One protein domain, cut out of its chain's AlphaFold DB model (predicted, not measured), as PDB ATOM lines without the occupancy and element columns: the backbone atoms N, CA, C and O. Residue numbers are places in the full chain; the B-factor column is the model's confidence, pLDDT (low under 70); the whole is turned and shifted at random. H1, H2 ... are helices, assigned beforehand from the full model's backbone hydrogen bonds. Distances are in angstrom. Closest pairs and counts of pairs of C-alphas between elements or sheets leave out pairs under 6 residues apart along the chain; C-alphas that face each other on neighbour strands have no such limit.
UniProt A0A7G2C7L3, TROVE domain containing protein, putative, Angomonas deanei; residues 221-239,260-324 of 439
ATOM      1  N   GLU A 221       0.046  24.603 -37.427       92.56
ATOM      2  CA  GLU A 221       0.523  25.871 -36.875       92.56
ATOM      3  C   GLU A 221      -0.420  27.038 -37.130       92.56
ATOM      4  O   GLU A 221      -0.524  27.927 -36.282       92.56
ATOM      5  N   PHE A 222      -1.109  27.041 -38.273       92.06
ATOM      6  CA  PHE A 222      -2.039  28.104 -38.621       92.06
ATOM      7  C   PHE A 222      -3.252  28.074 -37.688       92.06
ATOM      8  O   PHE A 222      -3.616  29.114 -37.131       92.06
ATOM      9  N   SER A 223      -3.846  26.902 -37.440       92.31
ATOM     10  CA  SER A 223      -4.962  26.773 -36.499       92.31
ATOM     11  C   SER A 223      -4.531  27.105 -35.070       92.31
ATOM     12  O   SER A 223      -5.222  27.873 -34.392       92.31
ATOM     13  N   LEU A 224      -3.365  26.625 -34.620       93.81
ATOM     14  CA  LEU A 224      -2.818  26.996 -33.312       93.81
ATOM     15  C   LEU A 224      -2.640  28.511 -33.186       93.81
ATOM     16  O   LEU A 224      -3.003  29.077 -32.157       93.81
ATOM     17  N   ALA A 225      -2.133  29.181 -34.221       92.19
ATOM     18  CA  ALA A 225      -1.958  30.629 -34.209       92.19
ATOM     19  C   ALA A 225      -3.303  31.365 -34.179       92.19
ATOM     20  O   ALA A 225      -3.495  32.266 -33.362       92.19
ATOM     21  N   LYS A 226      -4.250  30.939 -35.023       88.69
ATOM     22  CA  LYS A 226      -5.584  31.541 -35.167       88.69
ATOM     23  C   LYS A 226      -6.380  31.498 -33.874       88.69
ATOM     24  O   LYS A 226      -7.022  32.477 -33.511       88.69
ATOM     25  N   TYR A 227      -6.333  30.375 -33.166       88.44
ATOM     26  CA  TYR A 227      -7.105  30.192 -31.940       88.44
ATOM     27  C   TYR A 227      -6.328  30.545 -30.666       88.44
ATOM     28  O   TYR A 227      -6.886  30.417 -29.573       88.44
ATOM     29  N   ASN A 228      -5.078  31.011 -30.770       87.56
ATOM     30  CA  ASN A 228      -4.291  31.461 -29.624       87.56
ATOM     31  C   ASN A 228      -4.662  32.893 -29.210       87.56
ATOM     32  O   ASN A 228      -4.056  33.881 -29.624       87.56
ATOM     33  N   ASN A 229      -5.638  33.001 -28.315       73.31
ATOM     34  CA  ASN A 229      -6.132  34.265 -27.771       73.31
ATOM     35  C   ASN A 229      -5.420  34.715 -26.475       73.31
ATOM     36  O   ASN A 229      -5.893  35.643 -25.815       73.31
ATOM     37  N   GLU A 230      -4.273  34.124 -26.108       74.56
ATOM     38  CA  GLU A 230      -3.604  34.378 -24.818       74.56
ATOM     39  C   GLU A 230      -3.283  35.867 -24.588       74.56
ATOM     40  O   GLU A 230      -3.439  36.384 -23.479       74.56
ATOM     41  N   ASN A 231      -2.861  36.588 -25.628       71.56
ATOM     42  CA  ASN A 231      -2.569  38.021 -25.515       71.56
ATOM     43  C   ASN A 231      -3.841  38.867 -25.380       71.56
ATOM     44  O   ASN A 231      -3.832  39.857 -24.648       71.56
ATOM     45  N   SER A 232      -4.925  38.478 -26.057       69.25
ATOM     46  CA  SER A 232      -6.223  39.151 -25.948       69.25
ATOM     47  C   SER A 232      -6.773  39.019 -24.529       69.25
ATOM     48  O   SER A 232      -7.109  40.022 -23.901       69.25
ATOM     49  N   GLU A 233      -6.741  37.813 -23.958       68.81
ATOM     50  CA  GLU A 233      -7.188  37.575 -22.581       68.81
ATOM     51  C   GLU A 233      -6.317  38.300 -21.544       68.81
ATOM     52  O   GLU A 233      -6.837  38.883 -20.588       68.81
ATOM     53  N   LYS A 234      -4.994  38.373 -21.757       72.31
ATOM     54  CA  LYS A 234      -4.107  39.202 -20.919       72.31
ATOM     55  C   LYS A 234      -4.485  40.681 -20.969       72.31
ATOM     56  O   LYS A 234      -4.597  41.299 -19.911       72.31
ATOM     57  N   ARG A 235      -4.716  41.232 -22.165       72.44
ATOM     58  CA  ARG A 235      -5.139  42.631 -22.348       72.44
ATOM     59  C   ARG A 235      -6.491  42.895 -21.690       72.44
ATOM     60  O   ARG A 235      -6.610  43.866 -20.951       72.44
ATOM     61  N   LYS A 236      -7.481  42.011 -21.872       69.12
ATOM     62  CA  LYS A 236      -8.787  42.108 -21.194       69.12
ATOM     63  C   LYS A 236      -8.628  42.111 -19.678       69.12
ATOM     64  O   LYS A 236      -9.208  42.955 -19.005       69.12
ATOM     65  N   ARG A 237      -7.810  41.208 -19.130       69.69
ATOM     66  CA  ARG A 237      -7.546  41.143 -17.687       69.69
ATOM     67  C   ARG A 237      -6.857  42.406 -17.169       69.69
ATOM     68  O   ARG A 237      -7.187  42.855 -16.077       69.69
ATOM     69  N   GLN A 238      -5.927  42.976 -17.929       70.38
ATOM     70  CA  GLN A 238      -5.267  44.232 -17.575       70.38
ATOM     71  C   GLN A 238      -6.234  45.420 -17.643       70.38
ATOM     72  O   GLN A 238      -6.303  46.179 -16.685       70.38
ATOM     73  N   LYS A 239      -7.052  45.522 -18.700       71.12
ATOM     74  CA  LYS A 239      -8.115  46.534 -18.807       71.12
ATOM     75  C   LYS A 239      -9.072  46.450 -17.619       71.12
ATOM     76  O   LYS A 239      -9.347  47.471 -17.008       71.12
ATOM     77  N   PHE A 260      -7.242  28.129 -18.533       83.12
ATOM     78  CA  PHE A 260      -5.942  27.850 -19.100       83.12
ATOM     79  C   PHE A 260      -5.694  28.712 -20.328       83.12
ATOM     80  O   PHE A 260      -6.573  28.913 -21.164       83.12
ATOM     81  N   THR A 261      -4.450  29.147 -20.476       88.19
ATOM     82  CA  THR A 261      -3.880  29.483 -21.780       88.19
ATOM     83  C   THR A 261      -3.254  28.231 -22.399       88.19
ATOM     84  O   THR A 261      -2.894  27.295 -21.679       88.19
ATOM     85  N   TYR A 262      -3.038  28.218 -23.720       91.56
ATOM     86  CA  TYR A 262      -2.314  27.121 -24.383       91.56
ATOM     87  C   TYR A 262      -0.961  26.856 -23.723       91.56
ATOM     88  O   TYR A 262      -0.618  25.714 -23.442       91.56
ATOM     89  N   LYS A 263      -0.219  27.917 -23.390       92.38
ATOM     90  CA  LYS A 263       1.070  27.820 -22.699       92.38
ATOM     91  C   LYS A 263       0.973  27.118 -21.344       92.38
ATOM     92  O   LYS A 263       1.882  26.373 -20.979       92.38
ATOM     93  N   GLN A 264      -0.081  27.380 -20.573       90.75
ATOM     94  CA  GLN A 264      -0.287  26.726 -19.280       90.75
ATOM     95  C   GLN A 264      -0.633  25.250 -19.463       90.75
ATOM     96  O   GLN A 264      -0.039  24.402 -18.797       90.75
ATOM     97  N   LEU A 265      -1.531  24.942 -20.400       92.31
ATOM     98  CA  LEU A 265      -1.981  23.577 -20.638       92.31
ATOM     99  C   LEU A 265      -0.872  22.698 -21.238       92.31
ATOM    100  O   LEU A 265      -0.649  21.596 -20.751       92.31
ATOM    101  N   VAL A 266      -0.089  23.214 -22.193       95.31
ATOM    102  CA  VAL A 266       1.097  22.532 -22.755       95.31
ATOM    103  C   VAL A 266       2.102  22.156 -21.665       95.31
ATOM    104  O   VAL A 266       2.616  21.040 -21.660       95.31
ATOM    105  N   ARG A 267       2.356  23.055 -20.702       93.88
ATOM    106  CA  ARG A 267       3.244  22.758 -19.565       93.88
ATOM    107  C   ARG A 267       2.667  21.698 -18.641       93.88
ATOM    108  O   ARG A 267       3.396  20.805 -18.237       93.88
ATOM    109  N   MET A 268       1.382  21.811 -18.312       90.94
ATOM    110  CA  MET A 268       0.710  20.890 -17.396       90.94
ATOM    111  C   MET A 268       0.600  19.470 -17.970       90.94
ATOM    112  O   MET A 268       0.671  18.499 -17.222       90.94
ATOM    113  N   LEU A 269       0.424  19.344 -19.287       93.88
ATOM    114  CA  LEU A 269       0.332  18.057 -19.979       93.88
ATOM    115  C   LEU A 269       1.694  17.517 -20.439       93.88
ATOM    116  O   LEU A 269       1.742  16.413 -20.968       93.88
ATOM    117  N   HIS A 270       2.784  18.267 -20.232       94.81
ATOM    118  CA  HIS A 270       4.140  17.908 -20.666       94.81
ATOM    119  C   HIS A 270       4.253  17.614 -22.171       94.81
ATOM    120  O   HIS A 270       4.954  16.697 -22.590       94.81
ATOM    121  N   ILE A 271       3.573  18.410 -22.996       96.25
ATOM    122  CA  ILE A 271       3.602  18.243 -24.453       96.25
ATOM    123  C   ILE A 271       4.928  18.775 -25.002       96.25
ATOM    124  O   ILE A 271       5.284  19.931 -24.761       96.25
ATOM    125  N   THR A 272       5.637  17.941 -25.761       95.00
ATOM    126  CA  THR A 272       6.930  18.274 -26.383       95.00
ATOM    127  C   THR A 272       6.892  18.287 -27.910       95.00
ATOM    128  O   THR A 272       7.767  18.898 -28.520       95.00
ATOM    129  N   LYS A 273       5.876  17.678 -28.534       93.50
ATOM    130  CA  LYS A 273       5.718  17.595 -29.991       93.50
ATOM    131  C   LYS A 273       4.408  18.245 -30.465       93.50
ATOM    132  O   LYS A 273       3.416  18.193 -29.740       93.50
ATOM    133  N   PRO A 274       4.394  18.869 -31.659       94.81
ATOM    134  CA  PRO A 274       5.542  19.181 -32.517       94.81
ATOM    135  C   PRO A 274       6.434  20.259 -31.881       94.81
ATOM    136  O   PRO A 274       5.932  21.243 -31.328       94.81
ATOM    137  N   ALA A 275       7.756  20.082 -31.949       95.31
ATOM    138  CA  ALA A 275       8.701  20.878 -31.161       95.31
ATOM    139  C   ALA A 275       8.632  22.379 -31.473       95.31
ATOM    140  O   ALA A 275       8.644  23.201 -30.553       95.31
ATOM    141  N   TYR A 276       8.498  22.744 -32.752       95.31
ATOM    142  CA  TYR A 276       8.390  24.141 -33.175       95.31
ATOM    143  C   TYR A 276       7.147  24.826 -32.596       95.31
ATOM    144  O   TYR A 276       7.268  25.851 -31.917       95.31
ATOM    145  N   SER A 277       5.966  24.230 -32.776       95.38
ATOM    146  CA  SER A 277       4.699  24.733 -32.231       95.38
ATOM    147  C   SER A 277       4.754  24.897 -30.714       95.38
ATOM    148  O   SER A 277       4.394  25.950 -30.180       95.38
ATOM    149  N   VAL A 278       5.271  23.885 -30.010       96.19
ATOM    150  CA  VAL A 278       5.439  23.917 -28.552       96.19
ATOM    151  C   VAL A 278       6.389  25.042 -28.137       96.19
ATOM    152  O   VAL A 278       6.045  25.844 -27.266       96.19
ATOM    153  N   CYS A 279       7.553  25.172 -28.775       96.06
ATOM    154  CA  CYS A 279       8.520  26.227 -28.464       96.06
ATOM    155  C   CYS A 279       7.947  27.631 -28.703       96.06
ATOM    156  O   CYS A 279       8.140  28.517 -27.860       96.06
ATOM    157  N   CYS A 280       7.182  27.815 -29.781       95.25
ATOM    158  CA  CYS A 280       6.460  29.049 -30.086       95.25
ATOM    159  C   CYS A 280       5.411  29.396 -29.016       95.25
ATOM    160  O   CYS A 280       5.374  30.531 -28.539       95.25
ATOM    161  N   LEU A 281       4.590  28.432 -28.585       94.69
ATOM    162  CA  LEU A 281       3.588  28.646 -27.529       94.69
ATOM    163  C   LEU A 281       4.235  28.925 -26.165       94.69
ATOM    164  O   LEU A 281       3.765  29.762 -25.389       94.69
ATOM    165  N   LEU A 282       5.348  28.255 -25.863       94.19
ATOM    166  CA  LEU A 282       6.104  28.480 -24.634       94.19
ATOM    167  C   LEU A 282       6.892  29.800 -24.662       94.19
ATOM    168  O   LEU A 282       7.205  30.339 -23.590       94.19
ATOM    169  N   GLY A 283       7.158  30.355 -25.848       93.50
ATOM    170  CA  GLY A 283       7.980  31.546 -26.055       93.50
ATOM    171  C   GLY A 283       9.455  31.292 -25.743       93.50
ATOM    172  O   GLY A 283      10.083  32.116 -25.070       93.50
ATOM    173  N   LYS A 284       9.974  30.126 -26.155       95.56
ATOM    174  CA  LYS A 284      11.400  29.771 -26.058       95.56
ATOM    175  C   LYS A 284      12.235  30.669 -26.981       95.56
ATOM    176  O   LYS A 284      11.695  31.306 -27.886       95.56
ATOM    177  N   ARG A 285      13.537  30.775 -26.709       96.88
ATOM    178  CA  ARG A 285      14.459  31.491 -27.598       96.88
ATOM    179  C   ARG A 285      14.797  30.605 -28.792       96.88
ATOM    180  O   ARG A 285      14.921  29.397 -28.619       96.88
ATOM    181  N   TYR A 286      14.917  31.211 -29.966       97.00
ATOM    182  CA  TYR A 286      15.400  30.525 -31.155       97.00
ATOM    183  C   TYR A 286      16.867  30.116 -30.936       97.00
ATOM    184  O   TYR A 286      17.631  30.931 -30.400       97.00
ATOM    185  N   PRO A 287      17.251  28.883 -31.300       97.00
ATOM    186  CA  PRO A 287      18.580  28.354 -31.023       97.00
ATOM    187  C   PRO A 287      19.680  29.157 -31.740       97.00
ATOM    188  O   PRO A 287      19.438  29.672 -32.831       97.00
ATOM    189  N   PRO A 288      20.878  29.269 -31.142       95.75
ATOM    190  CA  PRO A 288      22.021  29.990 -31.698       95.75
ATOM    191  C   PRO A 288      22.723  29.258 -32.849       95.75
ATOM    192  O   PRO A 288      23.488  29.882 -33.579       95.75
ATOM    193  N   SER A 289      22.508  27.948 -33.014       96.38
ATOM    194  CA  SER A 289      23.191  27.141 -34.029       96.38
ATOM    195  C   SER A 289      22.238  26.206 -34.775       96.38
ATOM    196  O   SER A 289      21.206  25.775 -34.253       96.38
ATOM    197  N   LEU A 290      22.624  25.853 -36.007       95.38
ATOM    198  CA  LEU A 290      21.926  24.857 -36.827       95.38
ATOM    199  C   LEU A 290      21.880  23.483 -36.142       95.38
ATOM    200  O   LEU A 290      20.909  22.744 -36.295       95.38
ATOM    201  N   GLU A 291      22.931  23.130 -35.408       95.06
ATOM    202  CA  GLU A 291      23.020  21.857 -34.698       95.06
ATOM    203  C   GLU A 291      21.993  21.786 -33.567       95.06
ATOM    204  O   GLU A 291      21.202  20.848 -33.518       95.06
ATOM    205  N   GLU A 292      21.907  22.822 -32.726       95.12
ATOM    206  CA  GLU A 292      20.900  22.884 -31.662       95.12
ATOM    207  C   GLU A 292      19.478  22.933 -32.244       95.12
ATOM    208  O   GLU A 292      18.579  22.247 -31.756       95.12
ATOM    209  N   PHE A 293      19.277  23.649 -33.355       95.94
ATOM    210  CA  PHE A 293      18.009  23.667 -34.091       95.94
ATOM    211  C   PHE A 293      17.557  22.277 -34.557       95.94
ATOM    212  O   PHE A 293      16.375  21.931 -34.438       95.94
ATOM    213  N   LYS A 294      18.492  21.460 -35.053       94.69
ATOM    214  CA  LYS A 294      18.216  20.074 -35.447       94.69
ATOM    215  C   LYS A 294      17.956  19.185 -34.234       94.69
ATOM    216  O   LYS A 294      16.949  18.483 -34.235       94.69
ATOM    217  N   THR A 295      18.790  19.274 -33.200       95.12
ATOM    218  CA  THR A 295      18.673  18.488 -31.957       95.12
ATOM    219  C   THR A 295      17.353  18.737 -31.234       95.12
ATOM    220  O   THR A 295      16.735  17.812 -30.715       95.12
ATOM    221  N   MET A 296      16.865  19.979 -31.246       93.75
ATOM    222  CA  MET A 296      15.554  20.332 -30.697       93.75
ATOM    223  C   MET A 296      14.372  19.873 -31.570       93.75
ATOM    224  O   MET A 296      13.225  20.086 -31.180       93.75
ATOM    225  N   GLY A 297      14.612  19.297 -32.754       93.75
ATOM    226  CA  GLY A 297      13.562  18.878 -33.687       93.75
ATOM    227  C   GLY A 297      12.800  20.041 -34.329       93.75
ATOM    228  O   GLY A 297      11.703  19.853 -34.841       93.75
ATOM    229  N   LEU A 298      13.347  21.264 -34.308       94.50
ATOM    230  CA  LEU A 298      12.663  22.454 -34.840       94.50
ATOM    231  C   LEU A 298      12.630  22.498 -36.369       94.50
ATOM    232  O   LEU A 298      11.842  23.242 -36.946       94.50
ATOM    233  N   HIS A 299      13.491  21.713 -37.011       93.25
ATOM    234  CA  HIS A 299      13.530  21.538 -38.456       93.25
ATOM    235  C   HIS A 299      12.385  20.660 -38.982       93.25
ATOM    236  O   HIS A 299      12.099  20.703 -40.175       93.25
ATOM    237  N   GLU A 300      11.738  19.872 -38.122       90.19
ATOM    238  CA  GLU A 300      10.657  18.968 -38.503       90.19
ATOM    239  C   GLU A 300       9.311  19.685 -38.442       90.19
ATOM    240  O   GLU A 300       9.011  20.434 -37.505       90.19
ATOM    241  N   SER A 301       8.479  19.434 -39.445       86.00
ATOM    242  CA  SER A 301       7.102  19.903 -39.485       86.00
ATOM    243  C   SER A 301       6.154  18.702 -39.616       86.00
ATOM    244  O   SER A 301       6.494  17.743 -40.313       86.00
ATOM    245  N   PRO A 302       4.972  18.720 -38.968       82.75
ATOM    246  CA  PRO A 302       4.017  17.605 -39.024       82.75
ATOM    247  C   PRO A 302       3.536  17.247 -40.436       82.75
ATOM    248  O   PRO A 302       3.129  16.119 -40.682       82.75
ATOM    249  N   ASP A 303       3.590  18.202 -41.363       81.44
ATOM    250  CA  ASP A 303       3.244  18.043 -42.780       81.44
ATOM    251  C   ASP A 303       4.384  17.438 -43.625       81.44
ATOM    252  O   ASP A 303       4.298  17.403 -44.851       81.44
ATOM    253  N   GLY A 304       5.469  16.988 -42.989       81.56
ATOM    254  CA  GLY A 304       6.637  16.402 -43.651       81.56
ATOM    255  C   GLY A 304       7.581  17.429 -44.280       81.56
ATOM    256  O   GLY A 304       8.637  17.054 -44.795       81.56
ATOM    257  N   ARG A 305       7.253  18.726 -44.225       86.06
ATOM    258  CA  ARG A 305       8.144  19.788 -44.712       86.06
ATOM    259  C   ARG A 305       9.288  20.014 -43.728       86.06
ATOM    260  O   ARG A 305       9.137  19.851 -42.517       86.06
ATOM    261  N   ARG A 306      10.447  20.425 -44.243       89.00
ATOM    262  CA  ARG A 306      11.582  20.831 -43.408       89.00
ATOM    263  C   ARG A 306      11.645  22.343 -43.286       89.00
ATOM    264  O   ARG A 306      11.523  23.052 -44.280       89.00
ATOM    265  N   ARG A 307      11.850  22.825 -42.061       91.81
ATOM    266  CA  ARG A 307      12.114  24.239 -41.778       91.81
ATOM    267  C   ARG A 307      13.597  24.513 -41.893       91.81
ATOM    268  O   ARG A 307      14.422  23.760 -41.375       91.81
ATOM    269  N   GLU A 308      13.909  25.623 -42.533       93.19
ATOM    270  CA  GLU A 308      15.270  26.117 -42.638       93.19
ATOM    271  C   GLU A 308      15.675  26.846 -41.356       93.19
ATOM    272  O   GLU A 308      14.860  27.489 -40.681       93.19
ATOM    273  N   PHE A 309      16.949  26.708 -41.005       95.19
ATOM    274  CA  PHE A 309      17.536  27.467 -39.915       95.19
ATOM    275  C   PHE A 309      17.771  28.905 -40.364       95.19
ATOM    276  O   PHE A 309      18.328  29.142 -41.433       95.19
ATOM    277  N   ASP A 310      17.386  29.851 -39.518       94.81
ATOM    278  CA  ASP A 310      17.501  31.276 -39.789       94.81
ATOM    279  C   ASP A 310      18.412  31.938 -38.742       94.81
ATOM    280  O   ASP A 310      17.967  32.199 -37.616       94.81
ATOM    281  N   PRO A 311      19.679  32.237 -39.093       94.94
ATOM    282  CA  PRO A 311      20.623  32.876 -38.184       94.94
ATOM    283  C   PRO A 311      20.130  34.225 -37.646       94.94
ATOM    284  O   PRO A 311      20.451  34.580 -36.513       94.94
ATOM    285  N   SER A 312      19.305  34.959 -38.405       95.12
ATOM    286  CA  SER A 312      18.795  36.274 -37.984       95.12
ATOM    287  C   SER A 312      17.835  36.188 -36.792       95.12
ATOM    288  O   SER A 312      17.668  37.152 -36.045       95.12
ATOM    289  N   LYS A 313      17.224  35.016 -36.574       94.00
ATOM    290  CA  LYS A 313      16.286  34.782 -35.471       94.00
ATOM    291  C   LYS A 313      16.978  34.351 -34.183       94.00
ATOM    292  O   LYS A 313      16.300  34.329 -33.154       94.00
ATOM    293  N   CYS A 314      18.276  34.038 -34.190       95.25
ATOM    294  CA  CYS A 314      19.005  33.547 -33.015       95.25
ATOM    295  C   CYS A 314      18.761  34.411 -31.768       95.25
ATOM    296  O   CYS A 314      18.828  35.638 -31.804       95.25
ATOM    297  N   GLY A 315      18.425  33.772 -30.646       94.00
ATOM    298  CA  GLY A 315      18.167  34.454 -29.375       94.00
ATOM    299  C   GLY A 315      16.830  35.204 -29.284       94.00
ATOM    300  O   GLY A 315      16.395  35.520 -28.166       94.00
ATOM    301  N   THR A 316      16.132  35.445 -30.400       96.19
ATOM    302  CA  THR A 316      14.790  36.050 -30.401       96.19
ATOM    303  C   THR A 316      13.753  35.079 -29.830       96.19
ATOM    304  O   THR A 316      13.946  33.863 -29.823       96.19
ATOM    305  N   ARG A 317      12.639  35.594 -29.293       96.06
ATOM    306  CA  ARG A 317      11.554  34.727 -28.804       96.06
ATOM    307  C   ARG A 317      10.736  34.190 -29.971       96.06
ATOM    308  O   ARG A 317      10.128  34.969 -30.701       96.06
ATOM    309  N   MET A 318      10.638  32.870 -30.049       95.06
ATOM    310  CA  MET A 318       9.826  32.167 -31.034       95.06
ATOM    311  C   MET A 318       8.340  32.476 -30.843       95.06
ATOM    312  O   MET A 318       7.848  32.554 -29.712       95.06
ATOM    313  N   ARG A 319       7.627  32.636 -31.958       93.81
ATOM    314  CA  ARG A 319       6.179  32.853 -32.012       93.81
ATOM    315  C   ARG A 319       5.618  32.180 -33.258       93.81
ATOM    316  O   ARG A 319       6.303  32.089 -34.273       93.81
ATOM    317  N   LEU A 320       4.363  31.749 -33.173       92.88
ATOM    318  CA  LEU A 320       3.618  31.334 -34.357       92.88
ATOM    319  C   LEU A 320       3.399  32.553 -35.260       92.88
ATOM    320  O   LEU A 320       3.234  33.670 -34.758       92.88
ATOM    321  N   ALA A 321       3.407  32.331 -36.574       91.06
ATOM    322  CA  ALA A 321       3.093  33.373 -37.541       91.06
ATOM    323  C   ALA A 321       1.678  33.906 -37.289       91.06
ATOM    324  O   ALA A 321       0.775  33.140 -36.954       91.06
ATOM    325  N   ILE A 322       1.487  35.219 -37.433       88.81
ATOM    326  CA  ILE A 322       0.150  35.808 -37.335       88.81
ATOM    327  C   ILE A 322      -0.627  35.329 -38.566       88.81
ATOM    328  O   ILE A 322      -0.191  35.607 -39.684       88.81
ATOM    329  N   PRO A 323      -1.723  34.577 -38.387       88.19
ATOM    330  CA  PRO A 323      -2.470  34.034 -39.508       88.19
ATOM    331  C   PRO A 323      -3.170  35.171 -40.240       88.19
ATOM    332  O   PRO A 323      -3.769  36.033 -39.604       88.19
ATOM    333  N   GLU A 324      -3.139  35.148 -41.567       86.88
ATOM    334  CA  GLU A 324      -3.884  36.099 -42.382       86.88
ATOM    335  C   GLU A 324      -5.367  35.703 -42.411       86.88
ATOM    336  O   GLU A 324      -5.800  34.809 -43.140       86.88
TER     337      GLU A 324
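This is residues 221 to 239 and 260 to 324 of the 439 residues of the protein "TROVE domain containing protein, putative" of Angomonas deanei (UniProt A0A7G2C7L3). A string of short helices is spread along one long axis, with H4 in the middle, H3 meeting it at a corner where the first residues of H3 come near the last of H4, the longest helix H2 at one end and H5 at the other. After H5, a long stretch without a named element, residues 296 to 324, loops and folds back toward the side of H1. The printed part has 84 residues with five named helices in the order H1 to H5 and no named strand; its class is all helix, though only 38 residues are in named elements, under half. It is compact, with a radius of gyration of the C-alphas of 13.6 A, and elongated, spanning 42 by 27 by 25 A.

H2, residues 230 to 239, is 14.3 A long and ends with C-alpha 239 at (-8.115, 46.534, -18.807). Before it comes H1, residues 221 to 227, beginning with C-alpha 221 at (0.523, 25.871, -36.875). H3 holds residues 262 to 268 and H4 residues 275 to 282, 10.4 A long. H5, residues 290 to 295, ends with C-alpha 295 at (18.673, 18.488, -31.957).

H2 is close to H3 but not clearly touching, the closest C-alphas, of Glu 230 and Tyr 262, being 7.4 A apart. H3 and H4 touch, about perpendicular at 77 degrees; their closest C-alphas, of Lys 263 and Leu 282, are 5.4 A apart. H1 is close to H4 but not clearly touching, with C-alphas 221 and 277 closest at 6.3 A, at a shallow tilt of 26 degrees, the same way. H5 touches no helix. In H1, H2, H3, H4 and H5, every O i to N i+4 pair is within hydrogen-bond range.

The C-alphas farthest apart, of Lys 239 and Glu 291, are 42.8 A apart. Residues 240 to 259 are not printed, and C-alphas 239 and 260 are 18.8 A apart across this cut. The link from H1 to H2 is tight, and those from H3 to H4 and H4 to H5 are short. Mean pLDDT of the printed part is 89.9; residues 232 to 233 and 236 to 237 are under 70.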